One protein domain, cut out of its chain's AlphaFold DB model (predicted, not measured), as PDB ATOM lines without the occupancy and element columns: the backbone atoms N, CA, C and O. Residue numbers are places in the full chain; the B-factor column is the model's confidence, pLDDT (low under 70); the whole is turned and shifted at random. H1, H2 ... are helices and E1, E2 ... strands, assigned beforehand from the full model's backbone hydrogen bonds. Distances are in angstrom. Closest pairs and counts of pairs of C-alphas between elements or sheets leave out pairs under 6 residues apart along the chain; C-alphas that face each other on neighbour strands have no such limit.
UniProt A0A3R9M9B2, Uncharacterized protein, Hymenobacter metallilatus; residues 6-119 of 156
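AT A GLANCE: This is residues 6 to 119 of the 156 residues of an uncharacterized protein of Hymenobacter metallilatus (UniProt A0A3R9M9B2). One twisted sheet of five strands has two helices, H1 and H2, packed on the same face, set steeply to each other. A long loop, residues 33 to 62, starts along the E2 edge, where residues 36 to 37 pair antiparallel with residues 68 to 69. The 114 printed residues hold two named helices and five named strands in the order E1 H1 E2 E3 E4 H2 E5; the sheet, E2 E3 E4 E1 E5, is antiparallel throughout. The class is mixed, and the whole is compact, with a radius of gyration of the C-alphas of 14.0 A and spans of 38 by 37 by 26 A.

IN THESE COORDINATES: E1, residues 6 to 9, begins at C-alpha 6 (41.145, -39.070, 25.647). H1, residues 15 to 32, is 25.3 A long. E2, residues 63 to 71, is 25.0 A long, E3, residues 74 to 81, 22.8 A, and E4, residues 84 to 89, 15.8 A. H2, residues 95 to 111, is 24.6 A long. E5, residues 114 to 116, ends at C-alpha 116 (37.938, -41.507, 21.264).

HOW THE PARTS SIT: E2, E3 and E4 form a meander, each strand the antiparallel neighbour of the one before, with N 67 and O 78 at 2.9 A and N 79 and O 86 at 2.8 A. E1 is the antiparallel neighbour of E4, with N 7 and O 85 within hydrogen-bond range at 2.8 A, and of E5, with N 8 and O 115 within hydrogen-bond range at 2.8 A. E4, H2 and E5 make a split strand-helix-strand unit, two strands running the same way with E1 between them, its crossover right-handed. H1 is at a height over the sheet of 8.9 A and runs along the strands, at 6 degrees to E3 on the local plane; the C-alphas of Leu 19 and His 64 are its closest to E2, 6.3 A. H2 is on the same face; its closest C-alphas to E5 are Ala 106 and Val 116, 7.0 A. H1 and H2 are close but not clearly touching, Leu 29 and Phe 108 having the closest C-alphas, 7.8 A, at a steep tilt of 53 degrees, opposite ways. In both helices every O i to N i+4 pair is within hydrogen-bond range.

THE WHOLE: The C-alphas of Val 42 and Pro 119, the two farthest apart, are 39.7 A apart. The printed part has no cut, and H1 to E2, 30 residues, is the long link. Mean pLDDT of the printed part is 72.7; residues 39 to 61, 72 to 73, 90 to 99 and 116 to 119 are under 70.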
ATOM      1  N   SER A   6      41.658 -38.021  24.757       78.88
ATOM      2  CA  SER A   6      41.145 -39.070  25.647       78.88
ATOM      3  C   SER A   6      40.566 -40.244  24.871       78.88
ATOM      4  O   SER A   6      39.810 -40.073  23.910       78.88
ATOM      5  N   PHE A   7      40.866 -41.438  25.369       80.00
ATOM      6  CA  PHE A   7      40.229 -42.692  25.002       80.00
ATOM      7  C   PHE A   7      39.418 -43.191  26.195       80.00
ATOM      8  O   PHE A   7      39.982 -43.723  27.154       80.00
ATOM      9  N   ASP A   8      38.104 -43.014  26.142       79.62
ATOM     10  CA  ASP A   8      37.196 -43.408  27.213       79.62
ATOM     11  C   ASP A   8      36.794 -44.869  27.058       79.62
ATOM     12  O   ASP A   8      36.423 -45.332  25.980       79.62
ATOM     13  N   ARG A   9      36.831 -45.613  28.153       79.56
ATOM     14  CA  ARG A   9      36.397 -47.001  28.186       79.56
ATOM     15  C   ARG A   9      34.879 -47.073  28.015       79.56
ATOM     16  O   ARG A   9      34.128 -46.401  28.719       79.56
ATOM     17  N   VAL A  10      34.414 -47.953  27.127       75.75
ATOM     18  CA  VAL A  10      32.972 -48.156  26.887       75.75
ATOM     19  C   VAL A  10      32.285 -48.781  28.106       75.75
ATOM     20  O   VAL A  10      31.151 -48.435  28.436       75.75
ATOM     21  N   ILE A  11      32.975 -49.699  28.791       76.56
ATOM     22  CA  ILE A  11      32.461 -50.417  29.964       76.56
ATOM     23  C   ILE A  11      33.167 -49.914  31.222       76.56
ATOM     24  O   ILE A  11      34.360 -50.147  31.400       76.56
ATOM     25  N   LYS A  12      32.412 -49.275  32.116       84.38
ATOM     26  CA  LYS A  12      32.911 -48.781  33.405       84.38
ATOM     27  C   LYS A  12      32.947 -49.903  34.437       84.38
ATOM     28  O   LYS A  12      32.006 -50.690  34.532       84.38
ATOM     29  N   VAL A  13      34.018 -49.961  35.219       82.31
ATOM     30  CA  VAL A  13      34.245 -50.998  36.241       82.31
ATOM     31  C   VAL A  13      34.784 -50.376  37.535       82.31
ATOM     32  O   VAL A  13      34.965 -49.160  37.620       82.31
ATOM     33  N   SER A  14      35.012 -51.181  38.579       84.25
ATOM     34  CA  SER A  14      35.700 -50.693  39.782       84.25
ATOM     35  C   SER A  14      37.144 -50.288  39.461       84.25
ATOM     36  O   SER A  14      37.703 -50.708  38.448       84.25
ATOM     37  N   THR A  15      37.762 -49.484  40.324       78.88
ATOM     38  CA  THR A  15      39.150 -49.036  40.138       78.88
ATOM     39  C   THR A  15      40.120 -50.220  40.059       78.88
ATOM     40  O   THR A  15      40.975 -50.260  39.179       78.88
ATOM     41  N   GLU A  16      39.930 -51.246  40.891       81.94
ATOM     42  CA  GLU A  16      40.760 -52.457  40.901       81.94
ATOM     43  C   GLU A  16      40.628 -53.252  39.594       81.94
ATOM     44  O   GLU A  16      41.625 -53.663  38.996       81.94
ATOM     45  N   ALA A  17      39.397 -53.435  39.108       83.94
ATOM     46  CA  ALA A  17      39.151 -54.113  37.839       83.94
ATOM     47  C   ALA A  17      39.721 -53.311  36.655       83.94
ATOM     48  O   ALA A  17      40.318 -53.882  35.740       83.94
ATOM     49  N   ALA A  18      39.590 -51.984  36.689       85.38
ATOM     50  CA  ALA A  18      40.159 -51.097  35.683       85.38
ATOM     51  C   ALA A  18      41.691 -51.145  35.673       85.38
ATOM     52  O   ALA A  18      42.289 -51.122  34.599       85.38
ATOM     53  N   LEU A  19      42.340 -51.260  36.835       84.50
ATOM     54  CA  LEU A  19      43.790 -51.414  36.929       84.50
ATOM     55  C   LEU A  19      44.258 -52.685  36.214       84.50
ATOM     56  O   LEU A  19      45.180 -52.626  35.398       84.50
ATOM     57  N   ALA A  20      43.597 -53.817  36.468       85.56
ATOM     58  CA  ALA A  20      43.917 -55.083  35.809       85.56
ATOM     59  C   ALA A  20      43.747 -54.992  34.280       85.56
ATOM     60  O   ALA A  20      44.621 -55.417  33.521       85.56
ATOM     61  N   LEU A  21      42.655 -54.374  33.821       89.31
ATOM     62  CA  LEU A  21      42.405 -54.152  32.396       89.31
ATOM     63  C   LEU A  21      43.434 -53.208  31.768       89.31
ATOM     64  O   LEU A  21      43.927 -53.487  30.676       89.31
ATOM     65  N   ASN A  22      43.784 -52.113  32.442       88.56
ATOM     66  CA  ASN A  22      44.787 -51.171  31.956       88.56
ATOM     67  C   ASN A  22      46.140 -51.860  31.800       88.56
ATOM     68  O   ASN A  22      46.765 -51.698  30.756       88.56
ATOM     69  N   LYS A  23      46.572 -52.673  32.775       86.75
ATOM     70  CA  LYS A  23      47.819 -53.453  32.672       86.75
ATOM     71  C   LYS A  23      47.815 -54.367  31.442       86.75
ATOM     72  O   LYS A  23      48.800 -54.415  30.709       86.75
ATOM     73  N   ALA A  24      46.696 -55.043  31.170       89.94
ATOM     74  CA  ALA A  24      46.558 -55.895  29.989       89.94
ATOM     75  C   ALA A  24      46.625 -55.098  28.671       89.94
ATOM     76  O   ALA A  24      47.265 -55.537  27.715       89.94
ATOM     77  N   VAL A  25      45.993 -53.921  28.614       92.38
ATOM     78  CA  VAL A  25      46.064 -53.023  27.449       92.38
ATOM     79  C   VAL A  25      47.483 -52.490  27.247       92.38
ATOM     80  O   VAL A  25      47.984 -52.509  26.127       92.38
ATOM     81  N   ALA A  26      48.149 -52.072  28.319       90.19
ATOM     82  CA  ALA A  26      49.516 -51.566  28.304       90.19
ATOM     83  C   ALA A  26      50.515 -52.606  27.777       90.19
ATOM     84  O   ALA A  26      51.310 -52.302  26.892       90.19
ATOM     85  N   ALA A  27      50.420 -53.854  28.246       88.12
ATOM     86  CA  ALA A  27      51.256 -54.948  27.755       88.12
ATOM     87  C   ALA A  27      51.068 -55.189  26.246       88.12
ATOM     88  O   ALA A  27      52.044 -55.346  25.515       88.12
ATOM     89  N   LYS A  28      49.820 -55.158  25.757       93.62
ATOM     90  CA  LYS A  28      49.528 -55.269  24.319       93.62
ATOM     91  C   LYS A  28      50.059 -54.079  23.518       93.62
ATOM     92  O   LYS A  28      50.484 -54.271  22.383       93.62
ATOM     93  N   LEU A  29      50.019 -52.870  24.085       92.38
ATOM     94  CA  LEU A  29      50.525 -51.662  23.434       92.38
ATOM     95  C   LEU A  29      52.042 -51.764  23.230       92.38
ATOM     96  O   LEU A  29      52.503 -51.608  22.105       92.38
ATOM     97  N   ILE A  30      52.781 -52.127  24.285       89.62
ATOM     98  CA  ILE A  30      54.237 -52.353  24.252       89.62
ATOM     99  C   ILE A  30      54.598 -53.478  23.272       89.62
ATOM    100  O   ILE A  30      55.535 -53.357  22.493       89.62
ATOM    101  N   GLN A  31      53.836 -54.577  23.267       89.81
ATOM    102  CA  GLN A  31      54.086 -55.684  22.341       89.81
ATOM    103  C   GLN A  31      53.876 -55.284  20.872       89.81
ATOM    104  O   GLN A  31      54.567 -55.795  19.991       89.81
ATOM    105  N   LYS A  32      52.892 -54.421  20.595       94.69
ATOM    106  CA  LYS A  32      52.527 -54.019  19.231       94.69
ATOM    107  C   LYS A  32      53.447 -52.934  18.666       94.69
ATOM    108  O   LYS A  32      53.695 -52.945  17.463       94.69
ATOM    109  N   TYR A  33      53.916 -52.018  19.509       90.69
ATOM    110  CA  TYR A  33      54.667 -50.827  19.113       90.69
ATOM    111  C   TYR A  33      56.037 -50.814  19.811       90.69
ATOM    112  O   TYR A  33      56.097 -50.487  20.997       90.69
ATOM    113  N   PRO A  34      57.133 -51.174  19.112       87.56
ATOM    114  CA  PRO A  34      58.485 -51.233  19.685       87.56
ATOM    115  C   PRO A  34      58.989 -49.914  20.282       87.56
ATOM    116  O   PRO A  34      59.871 -49.918  21.133       87.56
ATOM    117  N   GLU A  35      58.450 -48.792  19.816       86.94
ATOM    118  CA  GLU A  35      58.730 -47.447  20.310       86.94
ATOM    119  C   GLU A  35      58.086 -47.154  21.670       86.94
ATOM    120  O   GLU A  35      58.458 -46.170  22.306       86.94
ATOM    121  N   VAL A  36      57.121 -47.969  22.114       88.75
ATOM    122  CA  VAL A  36      56.418 -47.799  23.387       88.75
ATOM    123  C   VAL A  36      57.135 -48.568  24.487       88.75
ATOM    124  O   VAL A  36      57.309 -49.783  24.412       88.75
ATOM    125  N   TYR A  37      57.478 -47.871  25.562       81.38
ATOM    126  CA  TYR A  37      58.153 -48.445  26.713       81.38
ATOM    127  C   TYR A  37      57.697 -47.796  28.026       81.38
ATOM    128  O   TYR A  37      57.083 -46.726  28.073       81.38
ATOM    129  N   ASP A  38      57.981 -48.486  29.126       73.75
ATOM    130  CA  ASP A  38      57.838 -47.944  30.474       73.75
ATOM    131  C   ASP A  38      59.080 -47.084  30.778       73.75
ATOM    132  O   ASP A  38      60.186 -47.611  30.880       73.75
ATOM    133  N   SER A  39      58.931 -45.757  30.860       55.44
ATOM    134  CA  SER A  39      60.058 -44.810  30.973       55.44
ATOM    135  C   SER A  39      60.739 -44.764  32.342       55.44
ATOM    136  O   SER A  39      61.663 -43.974  32.560       55.44
ATOM    137  N   ASN A  40      60.321 -45.603  33.284       52.38
ATOM    138  CA  ASN A  40      60.855 -45.592  34.636       52.38
ATOM    139  C   ASN A  40      62.232 -46.286  34.709       52.38
ATOM    140  O   ASN A  40      62.321 -47.490  34.956       52.38
ATOM    141  N   SER A  41      63.323 -45.514  34.541       36.25
ATOM    142  CA  SER A  41      64.701 -45.956  34.826       36.25
ATOM    143  C   SER A  41      65.408 -45.176  35.959       36.25
ATOM    144  O   SER A  41      65.437 -43.947  36.015       36.25
ATOM    145  N   VAL A  42      65.978 -45.992  36.855       36.88
ATOM    146  CA  VAL A  42      67.005 -45.874  37.916       36.88
ATOM    147  C   VAL A  42      66.892 -44.882  39.089       36.88
ATOM    148  O   VAL A  42      67.481 -45.187  40.124       36.88
ATOM    149  N   SER A  43      66.147 -43.771  39.046       36.00
ATOM    150  CA  SER A  43      66.143 -42.834  40.205       36.00
ATOM    151  C   SER A  43      64.795 -42.274  40.672       36.00
ATOM    152  O   SER A  43      64.773 -41.402  41.538       36.00
ATOM    153  N   SER A  44      63.665 -42.793  40.195       33.91
ATOM    154  CA  SER A  44      62.340 -42.479  40.752       33.91
ATOM    155  C   SER A  44      61.497 -43.751  40.855       33.91
ATOM    156  O   SER A  44      61.369 -44.499  39.892       33.91
ATOM    157  N   GLY A  45      60.995 -44.043  42.056       34.62
ATOM    158  CA  GLY A  45      60.513 -45.371  42.441       34.62
ATOM    159  C   GLY A  45      59.129 -45.770  41.923       34.62
ATOM    160  O   GLY A  45      58.148 -45.610  42.641       34.62
ATOM    161  N   GLY A  46      59.059 -46.419  40.760       39.56
ATOM    162  CA  GLY A  46      57.875 -47.191  40.367       39.56
ATOM    163  C   GLY A  46      58.031 -47.877  39.012       39.56
ATOM    164  O   GLY A  46      58.125 -47.199  38.004       39.56
ATOM    165  N   HIS A  47      58.049 -49.212  38.986       48.62
ATOM    166  CA  HIS A  47      58.093 -50.044  37.774       48.62
ATOM    167  C   HIS A  47      56.707 -50.675  37.594       48.62
ATOM    168  O   HIS A  47      56.359 -51.462  38.462       48.62
ATOM    169  N   PHE A  48      55.898 -50.405  36.556       54.47
ATOM    170  CA  PHE A  48      54.526 -50.969  36.539       54.47
ATOM    171  C   PHE A  48      54.469 -52.434  36.066       54.47
ATOM    172  O   PHE A  48      53.543 -53.163  36.436       54.47
ATOM    173  N   LEU A  49      55.450 -52.879  35.268       52.97
ATOM    174  CA  LEU A  49      55.553 -54.282  34.839       52.97
ATOM    175  C   LEU A  49      56.174 -55.192  35.909       52.97
ATOM    176  O   LEU A  49      55.889 -56.388  35.916       52.97
ATOM    177  N   GLU A  50      56.973 -54.643  36.830       41.31
ATOM    178  CA  GLU A  50      57.686 -55.425  37.856       41.31
ATOM    179  C   GLU A  50      57.185 -55.189  39.290       41.31
ATOM    180  O   GLU A  50      57.402 -56.034  40.160       41.31
ATOM    181  N   ARG A  51      56.507 -54.068  39.573       41.81
ATOM    182  CA  ARG A  51      55.945 -53.753  40.892       41.81
ATOM    183  C   ARG A  51      54.532 -53.194  40.755       41.81
ATOM    184  O   ARG A  51      54.245 -52.321  39.943       41.81
ATOM    185  N   GLU A  52      53.614 -53.712  41.562       44.34
ATOM    186  CA  GLU A  52      52.296 -53.103  41.679       44.34
ATOM    187  C   GLU A  52      52.444 -51.651  42.128       44.34
ATOM    188  O   GLU A  52      53.174 -51.359  43.074       44.34
ATOM    189  N   ILE A  53      51.773 -50.744  41.421       47.88
ATOM    190  CA  ILE A  53      51.694 -49.353  41.840       47.88
ATOM    191  C   ILE A  53      50.808 -49.346  43.070       47.88
ATOM    192  O   ILE A  53      49.582 -49.430  42.987       47.88
ATOM    193  N   GLU A  54      51.463 -49.296  44.223       43.53
ATOM    194  CA  GLU A  54      50.862 -48.768  45.435       43.53
ATOM    195  C   GLU A  54      50.222 -47.428  45.049       43.53
ATOM    196  O   GLU A  54      50.798 -46.683  44.262       43.53
ATOM    197  N   CYS A  55      48.995 -47.153  45.480       47.28
ATOM    198  CA  CYS A  55      48.244 -45.958  45.090       47.28
ATOM    199  C   CYS A  55      49.040 -44.688  45.482       47.28
ATOM    200  O   CYS A  55      48.964 -44.225  46.618       47.28
ATOM    201  N   LEU A  56      49.896 -44.195  44.576       47.28
ATOM    202  CA  LEU A  56      51.001 -43.282  44.904       47.28
ATOM    203  C   LEU A  56      50.605 -41.805  44.833       47.28
ATOM    204  O   LEU A  56      51.386 -40.949  45.245       47.28
ATOM    205  N   ASP A  57      49.397 -41.497  44.369       50.28
ATOM    206  CA  ASP A  57      48.898 -40.131  44.318       50.28
ATOM    207  C   ASP A  57      47.588 -40.023  45.102       50.28
ATOM    208  O   ASP A  57      46.502 -40.303  44.595       50.28
ATOM    209  N   LYS A  58      47.693 -39.642  46.384       50.88
ATOM    210  CA  LYS A  58      46.518 -39.418  47.247       50.88
ATOM    211  C   LYS A  58      45.578 -38.355  46.672       50.88
ATOM    212  O   LYS A  58      44.405 -38.341  47.035       50.88
ATOM    213  N   GLU A  59      46.086 -37.480  45.807       49.47
ATOM    214  CA  GLU A  59      45.292 -36.456  45.132       49.47
ATOM    215  C   GLU A  59      44.548 -37.012  43.908       49.47
ATOM    216  O   GLU A  59      43.481 -36.505  43.564       49.47
ATOM    217  N   PHE A  60      45.047 -38.091  43.288       57.75
ATOM    218  CA  PHE A  60      44.497 -38.667  42.055       57.75
ATOM    219  C   PHE A  60      44.359 -40.200  42.132       57.75
ATOM    220  O   PHE A  60      45.015 -40.922  41.378       57.75
ATOM    221  N   PRO A  61      43.457 -40.723  42.985       64.56
ATOM    222  CA  PRO A  61      43.309 -42.163  43.236       64.56
ATOM    223  C   PRO A  61      42.832 -42.981  42.023       64.56
ATOM    224  O   PRO A  61      42.866 -44.207  42.048       64.56
ATOM    225  N   GLU A  62      42.360 -42.323  40.963       70.25
ATOM    226  CA  GLU A  62      41.903 -42.969  39.728       70.25
ATOM    227  C   GLU A  62      42.999 -43.081  38.663       70.25
ATOM    228  O   GLU A  62      42.778 -43.685  37.612       70.25
ATOM    229  N   LYS A  63      44.180 -42.504  38.905       74.75
ATOM    230  CA  LYS A  63      45.323 -42.614  38.007       74.75
ATOM    231  C   LYS A  63      46.114 -43.872  38.339       74.75
ATOM    232  O   LYS A  63      46.567 -44.060  39.462       74.75
ATOM    233  N   HIS A  64      46.309 -44.723  37.340       78.62
ATOM    234  CA  HIS A  64      46.989 -45.999  37.507       78.62
ATOM    235  C   HIS A  64      48.478 -45.899  37.180       78.62
ATOM    236  O   HIS A  64      49.293 -46.205  38.039       78.62
ATOM    237  N   PHE A  65      48.852 -45.493  35.960       78.00
ATOM    238  CA  PHE A  65      50.258 -45.444  35.521       78.00
ATOM    239  C   PHE A  65      50.461 -44.660  34.226       78.00
ATOM    240  O   PHE A  65      49.505 -44.131  33.657       78.00
ATOM    241  N   ARG A  66      51.714 -44.590  33.757       79.75
ATOM    242  CA  ARG A  66      52.088 -43.959  32.491       79.75
ATOM    243  C   ARG A  66      52.980 -44.852  31.634       79.75
ATOM    244  O   ARG A  66      53.721 -45.662  32.174       79.75
ATOM    245  N   LEU A  67      52.912 -44.661  30.320       84.44
ATOM    246  CA  LEU A  67      53.856 -45.188  29.333       84.44
ATOM    247  C   LEU A  67      54.384 -44.045  28.474       84.44
ATOM    248  O   LEU A  67      53.700 -43.033  28.321       84.44
ATOM    249  N   HIS A  68      55.544 -44.241  27.860       85.56
ATOM    250  CA  HIS A  68      56.074 -43.327  26.857       85.56
ATOM    251  C   HIS A  68      56.229 -44.035  25.520       85.56
ATOM    252  O   HIS A  68      56.453 -45.241  25.474       85.56
ATOM    253  N   ALA A  69      56.094 -43.282  24.438       85.75
ATOM    254  CA  ALA A  69      56.537 -43.704  23.120       85.75
ATOM    255  C   ALA A  69      57.575 -42.716  22.616       85.75
ATOM    256  O   ALA A  69      57.252 -41.533  22.547       85.75
ATOM    257  N   ASP A  70      58.744 -43.198  22.202       83.81
ATOM    258  CA  ASP A  70      59.741 -42.382  21.510       83.81
ATOM    259  C   ASP A  70      60.002 -42.933  20.113       83.81
ATOM    260  O   ASP A  70      60.603 -43.988  19.927       83.81
ATOM    261  N   SER A  71      59.574 -42.171  19.115       73.19
ATOM    262  CA  SER A  71      60.029 -42.322  17.734       73.19
ATOM    263  C   SER A  71      61.090 -41.262  17.437       73.19
ATOM    264  O   SER A  71      61.113 -40.227  18.105       73.19
ATOM    265  N   GLU A  72      61.924 -41.478  16.413       68.44
ATOM    266  CA  GLU A  72      63.078 -40.624  16.057       68.44
ATOM    267  C   GLU A  72      62.810 -39.109  16.137       68.44
ATOM    268  O   GLU A  72      63.720 -38.345  16.449       68.44
ATOM    269  N   ASN A  73      61.570 -38.668  15.880       66.25
ATOM    270  CA  ASN A  73      61.174 -37.262  15.926       66.25
ATOM    271  C   ASN A  73      59.849 -36.989  16.662       66.25
ATOM    272  O   ASN A  73      59.347 -35.870  16.601       66.25
ATOM    273  N   VAL A  74      59.221 -37.943  17.339       72.75
ATOM    274  CA  VAL A  74      57.965 -37.668  18.058       72.75
ATOM    275  C   VAL A  74      57.924 -38.489  19.325       72.75
ATOM    276  O   VAL A  74      58.099 -39.705  19.263       72.75
ATOM    277  N   TRP A  75      57.631 -37.822  20.437       81.62
ATOM    278  CA  TRP A  75      57.342 -38.487  21.693       81.62
ATOM    279  C   TRP A  75      55.863 -38.364  22.059       81.62
ATOM    280  O   TRP A  75      55.180 -37.407  21.674       81.62
ATOM    281  N   PHE A  76      55.380 -39.348  22.803       81.44
ATOM    282  CA  PHE A  76      54.030 -39.403  23.350       81.44
ATOM    283  C   PHE A  76      54.084 -39.877  24.801       81.44
ATOM    284  O   PHE A  76      54.890 -40.753  25.120       81.44
ATOM    285  N   SER A  77      53.194 -39.364  25.651       82.56
ATOM    286  CA  SER A  77      52.930 -39.955  26.972       82.56
ATOM    287  C   SER A  77      51.515 -40.514  26.998       82.56
ATOM    288  O   SER A  77      50.563 -39.812  26.664       82.56
ATOM    289  N   PHE A  78      51.355 -41.755  27.439       85.88
ATOM    290  CA  PHE A  78      50.050 -42.334  27.739       85.88
ATOM    291  C   PHE A  78      49.842 -42.310  29.245       85.88
ATOM    292  O   PHE A  78      50.651 -42.874  29.974       85.88
ATOM    293  N   GLU A  79      48.750 -41.728  29.725       82.94
ATOM    294  CA  GLU A  79      48.331 -41.827  31.118       82.94
ATOM    295  C   GLU A  79      47.114 -42.730  31.237       82.94
ATOM    296  O   GLU A  79      46.037 -42.424  30.730       82.94
ATOM    297  N   PHE A  80      47.272 -43.838  31.947       85.12
ATOM    298  CA  PHE A  80      46.210 -44.794  32.194       85.12
ATOM    299  C   PHE A  80      45.482 -44.415  33.476       85.12
ATOM    300  O   PHE A  80      46.027 -44.550  34.569       85.12
ATOM    301  N   TRP A  81      44.240 -43.973  33.335       83.44
ATOM    302  CA  TRP A  81      43.302 -43.749  34.427       83.44
ATOM    303  C   TRP A  81      42.249 -44.851  34.418       83.44
ATOM    304  O   TRP A  81      42.154 -45.629  33.466       83.44
ATOM    305  N   LYS A  82      41.454 -44.931  35.482       82.69
ATOM    306  CA  LYS A  82      40.391 -45.921  35.653       82.69
ATOM    307  C   LYS A  82      39.536 -46.110  34.395       82.69
ATOM    308  O   LYS A  82      39.488 -47.206  33.840       82.69
ATOM    309  N   ASP A  83      38.910 -45.033  33.929       81.19
ATOM    310  CA  ASP A  83      37.971 -45.086  32.806       81.19
ATOM    311  C   ASP A  83      38.510 -44.427  31.530       81.19
ATOM    312  O   ASP A  83      37.865 -44.518  30.490       81.19
ATOM    313  N   THR A  84      39.691 -43.807  31.573       82.56
ATOM    314  CA  THR A  84      40.230 -43.039  30.444       82.56
ATOM    315  C   THR A  84      41.718 -43.307  30.263       82.56
ATOM    316  O   THR A  84      42.480 -43.324  31.228       82.56
ATOM    317  N   VAL A  85      42.160 -43.471  29.020       87.00
ATOM    318  CA  VAL A  85      43.575 -43.335  28.665       87.00
ATOM    319  C   VAL A  85      43.769 -41.972  28.027       87.00
ATOM    320  O   VAL A  85      43.124 -41.653  27.032       87.00
ATOM    321  N   TRP A  86      44.644 -41.162  28.601       82.06
ATOM    322  CA  TRP A  86      44.996 -39.858  28.060       82.06
ATOM    323  C   TRP A  86      46.286 -39.955  27.264       82.06
ATOM    324  O   TRP A  86      47.262 -40.522  27.740       82.06
ATOM    325  N   LEU A  87      46.297 -39.385  26.067       79.88
ATOM    326  CA  LEU A  87      47.485 -39.238  25.245       79.88
ATOM    327  C   LEU A  87      47.930 -37.776  25.270       79.88
ATOM    328  O   LEU A  87      47.186 -36.881  24.870       79.88
ATOM    329  N   GLU A  88      49.148 -37.553  25.743       77.25
ATOM    330  CA  GLU A  88      49.876 -36.297  25.609       77.25
ATOM    331  C   GLU A  88      50.647 -36.308  24.287       77.25
ATOM    332  O   GLU A  88      51.381 -37.254  23.978       77.25
ATOM    333  N   LEU A  89      50.478 -35.246  23.504       71.31
ATOM    334  CA  LEU A  89      51.191 -35.042  22.257       71.31
ATOM    335  C   LEU A  89      52.479 -34.282  22.556       71.31
ATOM    336  O   LEU A  89      52.470 -33.095  22.884       71.31
ATOM    337  N   GLY A  90      53.612 -34.954  22.389       65.62
ATOM    338  CA  GLY A  90      54.900 -34.306  22.542       65.62
ATOM    339  C   GLY A  90      55.140 -33.180  21.537       65.62
ATOM    340  O   GLY A  90      54.574 -33.141  20.436       65.62
ATOM    341  N   GLY A  91      56.019 -32.244  21.885       56.91
ATOM    342  CA  GLY A  91      56.404 -31.145  21.000       56.91
ATOM    343  C   GLY A  91      57.302 -31.608  19.845       56.91
ATOM    344  O   GLY A  91      58.427 -32.026  20.089       56.91
ATOM    345  N   ASN A  92      56.843 -31.489  18.587       59.06
ATOM    346  CA  ASN A  92      57.702 -31.449  17.385       59.06
ATOM    347  C   ASN A  92      56.953 -30.916  16.135       59.06
ATOM    348  O   ASN A  92      55.727 -30.775  16.158       59.06
ATOM    349  N   ARG A  93      57.717 -30.615  15.071       52.41
ATOM    350  CA  ARG A  93      57.374 -29.923  13.817       52.41
ATOM    351  C   ARG A  93      56.855 -30.828  12.686       52.41
ATOM    352  O   ARG A  93      56.314 -30.288  11.728       52.41
ATOM    353  N   ASP A  94      56.999 -32.154  12.773       63.19
ATOM    354  CA  ASP A  94      56.461 -33.080  11.761       63.19
ATOM    355  C   ASP A  94      55.032 -33.531  12.109       63.19
ATOM    356  O   ASP A  94      54.791 -34.530  12.795       63.19
ATOM    357  N   THR A  95      54.067 -32.743  11.639       65.19
ATOM    358  CA  THR A  95      52.632 -32.967  11.853       65.19
ATOM    359  C   THR A  95      52.132 -34.255  11.199       65.19
ATOM    360  O   THR A  95      51.259 -34.920  11.755       65.19
ATOM    361  N   SER A  96      52.661 -34.628  10.033       65.19
ATOM    362  CA  SER A  96      52.145 -35.759   9.256       65.19
ATOM    363  C   SER A  96      52.458 -37.090   9.930       65.19
ATOM    364  O   SER A  96      51.547 -37.900  10.123       65.19
ATOM    365  N   SER A  97      53.705 -37.284  10.362       66.00
ATOM    366  CA  SER A  97      54.116 -38.490  11.092       66.00
ATOM    367  C   SER A  97      53.388 -38.608  12.433       66.00
ATOM    368  O   SER A  97      52.896 -39.678  12.789       66.00
ATOM    369  N   LYS A  98      53.203 -37.484  13.138       69.56
ATOM    370  CA  LYS A  98      52.434 -37.435  14.389       69.56
ATOM    371  C   LYS A  98      50.978 -37.873  14.192       69.56
ATOM    372  O   LYS A  98      50.479 -38.689  14.963       69.56
ATOM    373  N   LEU A  99      50.293 -37.365  13.166       68.94
ATOM    374  CA  LEU A  99      48.899 -37.730  12.885       68.94
ATOM    375  C   LEU A  99      48.745 -39.200  12.483       68.94
ATOM    376  O   LEU A  99      47.775 -39.837  12.893       68.94
ATOM    377  N   ALA A 100      49.682 -39.739  11.703       72.94
ATOM    378  CA  ALA A 100      49.688 -41.160  11.361       72.94
ATOM    379  C   ALA A 100      49.810 -42.027  12.624       72.94
ATOM    380  O   ALA A 100      49.030 -42.958  12.813       72.94
ATOM    381  N   GLN A 101      50.712 -41.655  13.531       77.12
ATOM    382  CA  GLN A 101      50.924 -42.385  14.775       77.12
ATOM    383  C   GLN A 101      49.712 -42.314  15.718       77.12
ATOM    384  O   GLN A 101      49.297 -43.328  16.274       77.12
ATOM    385  N   ILE A 102      49.076 -41.142  15.837       77.06
ATOM    386  CA  ILE A 102      47.837 -40.980  16.616       77.06
ATOM    387  C   ILE A 102      46.728 -41.892  16.082       77.06
ATOM    388  O   ILE A 102      46.025 -42.506  16.881       77.06
ATOM    389  N   ARG A 103      46.573 -42.012  14.755       76.12
ATOM    390  CA  ARG A 103      45.584 -42.925  14.152       76.12
ATOM    391  C   ARG A 103      45.874 -44.378  14.518       76.12
ATOM    392  O   ARG A 103      44.975 -45.067  14.980       76.12
ATOM    393  N   ASN A 104      47.133 -44.804  14.424       84.06
ATOM    394  CA  ASN A 104      47.534 -46.157  14.815       84.06
ATOM    395  C   ASN A 104      47.219 -46.452  16.294       84.06
ATOM    396  O   ASN A 104      46.782 -47.556  16.639       84.06
ATOM    397  N   TYR A 105      47.431 -45.479  17.185       86.81
ATOM    398  CA  TYR A 105      47.072 -45.617  18.597       86.81
ATOM    399  C   TYR A 105      45.559 -45.613  18.814       86.81
ATOM    400  O   TYR A 105      45.068 -46.427  19.593       86.81
ATOM    401  N   ALA A 106      44.813 -44.765  18.105       80.38
ATOM    402  CA  ALA A 106      43.359 -44.735  18.190       80.38
ATOM    403  C   ALA A 106      42.737 -46.069  17.768       80.38
ATOM    404  O   ALA A 106      42.010 -46.668  18.559       80.38
ATOM    405  N   ASP A 107      43.128 -46.595  16.607       80.75
ATOM    406  CA  ASP A 107      42.676 -47.899  16.115       80.75
ATOM    407  C   ASP A 107      43.004 -49.021  17.114       80.75
ATOM    408  O   ASP A 107      42.221 -49.948  17.330       80.75
ATOM    409  N   PHE A 108      44.175 -48.946  17.757       92.94
ATOM    410  CA  PHE A 108      44.550 -49.893  18.803       92.94
ATOM    411  C   PHE A 108      43.622 -49.807  20.023       92.94
ATOM    412  O   PHE A 108      43.144 -50.846  20.482       92.94
ATOM    413  N   PHE A 109      43.365 -48.609  20.553       87.44
ATOM    414  CA  PHE A 109      42.518 -48.431  21.736       87.44
ATOM    415  C   PHE A 109      41.047 -48.763  21.459       87.44
ATOM    416  O   PHE A 109      40.393 -49.343  22.329       87.44
ATOM    417  N   GLU A 110      40.555 -48.519  20.243       82.50
ATOM    418  CA  GLU A 110      39.231 -48.972  19.799       82.50
ATOM    419  C   GLU A 110      39.095 -50.495  19.856       82.50
ATOM    420  O   GLU A 110      38.144 -51.024  20.437       82.50
ATOM    421  N   GLN A 111      40.108 -51.225  19.383       88.12
ATOM    422  CA  GLN A 111      40.158 -52.689  19.493       88.12
ATOM    423  C   GLN A 111      40.230 -53.189  20.947       88.12
ATOM    424  O   GLN A 111      39.943 -54.358  21.205       88.12
ATOM    425  N   GLN A 112      40.618 -52.335  21.901       91.88
ATOM    426  CA  GLN A 112      40.639 -52.656  23.333       91.88
ATOM    427  C   GLN A 112      39.361 -52.229  24.080       91.88
ATOM    428  O   GLN A 112      39.304 -52.354  25.307       91.88
ATOM    429  N   GLY A 113      38.328 -51.762  23.371       84.50
ATOM    430  CA  GLY A 113      37.059 -51.354  23.975       84.50
ATOM    431  C   GLY A 113      37.081 -49.949  24.585       84.50
ATOM    432  O   GLY A 113      36.294 -49.664  25.495       84.50
ATOM    433  N   CYS A 114      37.974 -49.085  24.105       81.81
ATOM    434  CA  CYS A 114      37.914 -47.649  24.345       81.81
ATOM    435  C   CYS A 114      37.346 -46.932  23.115       81.81
ATOM    436  O   CYS A 114      37.370 -47.459  22.013       81.81
ATOM    437  N   ILE A 115      36.837 -45.722  23.285       72.38
ATOM    438  CA  ILE A 115      36.400 -44.849  22.198       72.38
ATOM    439  C   ILE A 115      37.105 -43.513  22.341       72.38
ATOM    440  O   ILE A 115      37.298 -43.024  23.454       72.38
ATOM    441  N   VAL A 116      37.483 -42.898  21.224       67.62
ATOM    442  CA  VAL A 116      37.938 -41.507  21.264       67.62
ATOM    443  C   VAL A 116      36.779 -40.655  21.765       67.62
ATOM    444  O   VAL A 116      35.704 -40.643  21.161       67.62
ATOM    445  N   TYR A 117      36.986 -39.925  22.859       59.19
ATOM    446  CA  TYR A 117      35.978 -38.980  23.313       59.19
ATOM    447  C   TYR A 117      35.942 -37.783  22.362       59.19
ATOM    448  O   TYR A 117      36.779 -36.874  22.413       59.19
ATOM    449  N   VAL A 118      34.942 -37.782  21.483       52.25
ATOM    450  CA  VAL A 118      34.593 -36.636  20.648       52.25
ATOM    451  C   VAL A 118      33.394 -35.952  21.303       52.25
ATOM    452  O   VAL A 118      32.313 -36.542  21.350       52.25
ATOM    453  N   PRO A 119      33.545 -34.727  21.835       46.72
ATOM    454  CA  PRO A 119      32.417 -34.008  22.405       46.72
ATOM    455  C   PRO A 119      31.304 -33.845  21.361       46.72
ATOM    456  O   PRO A 119      31.602 -33.628  20.181       46.72
TER     457      PRO A 119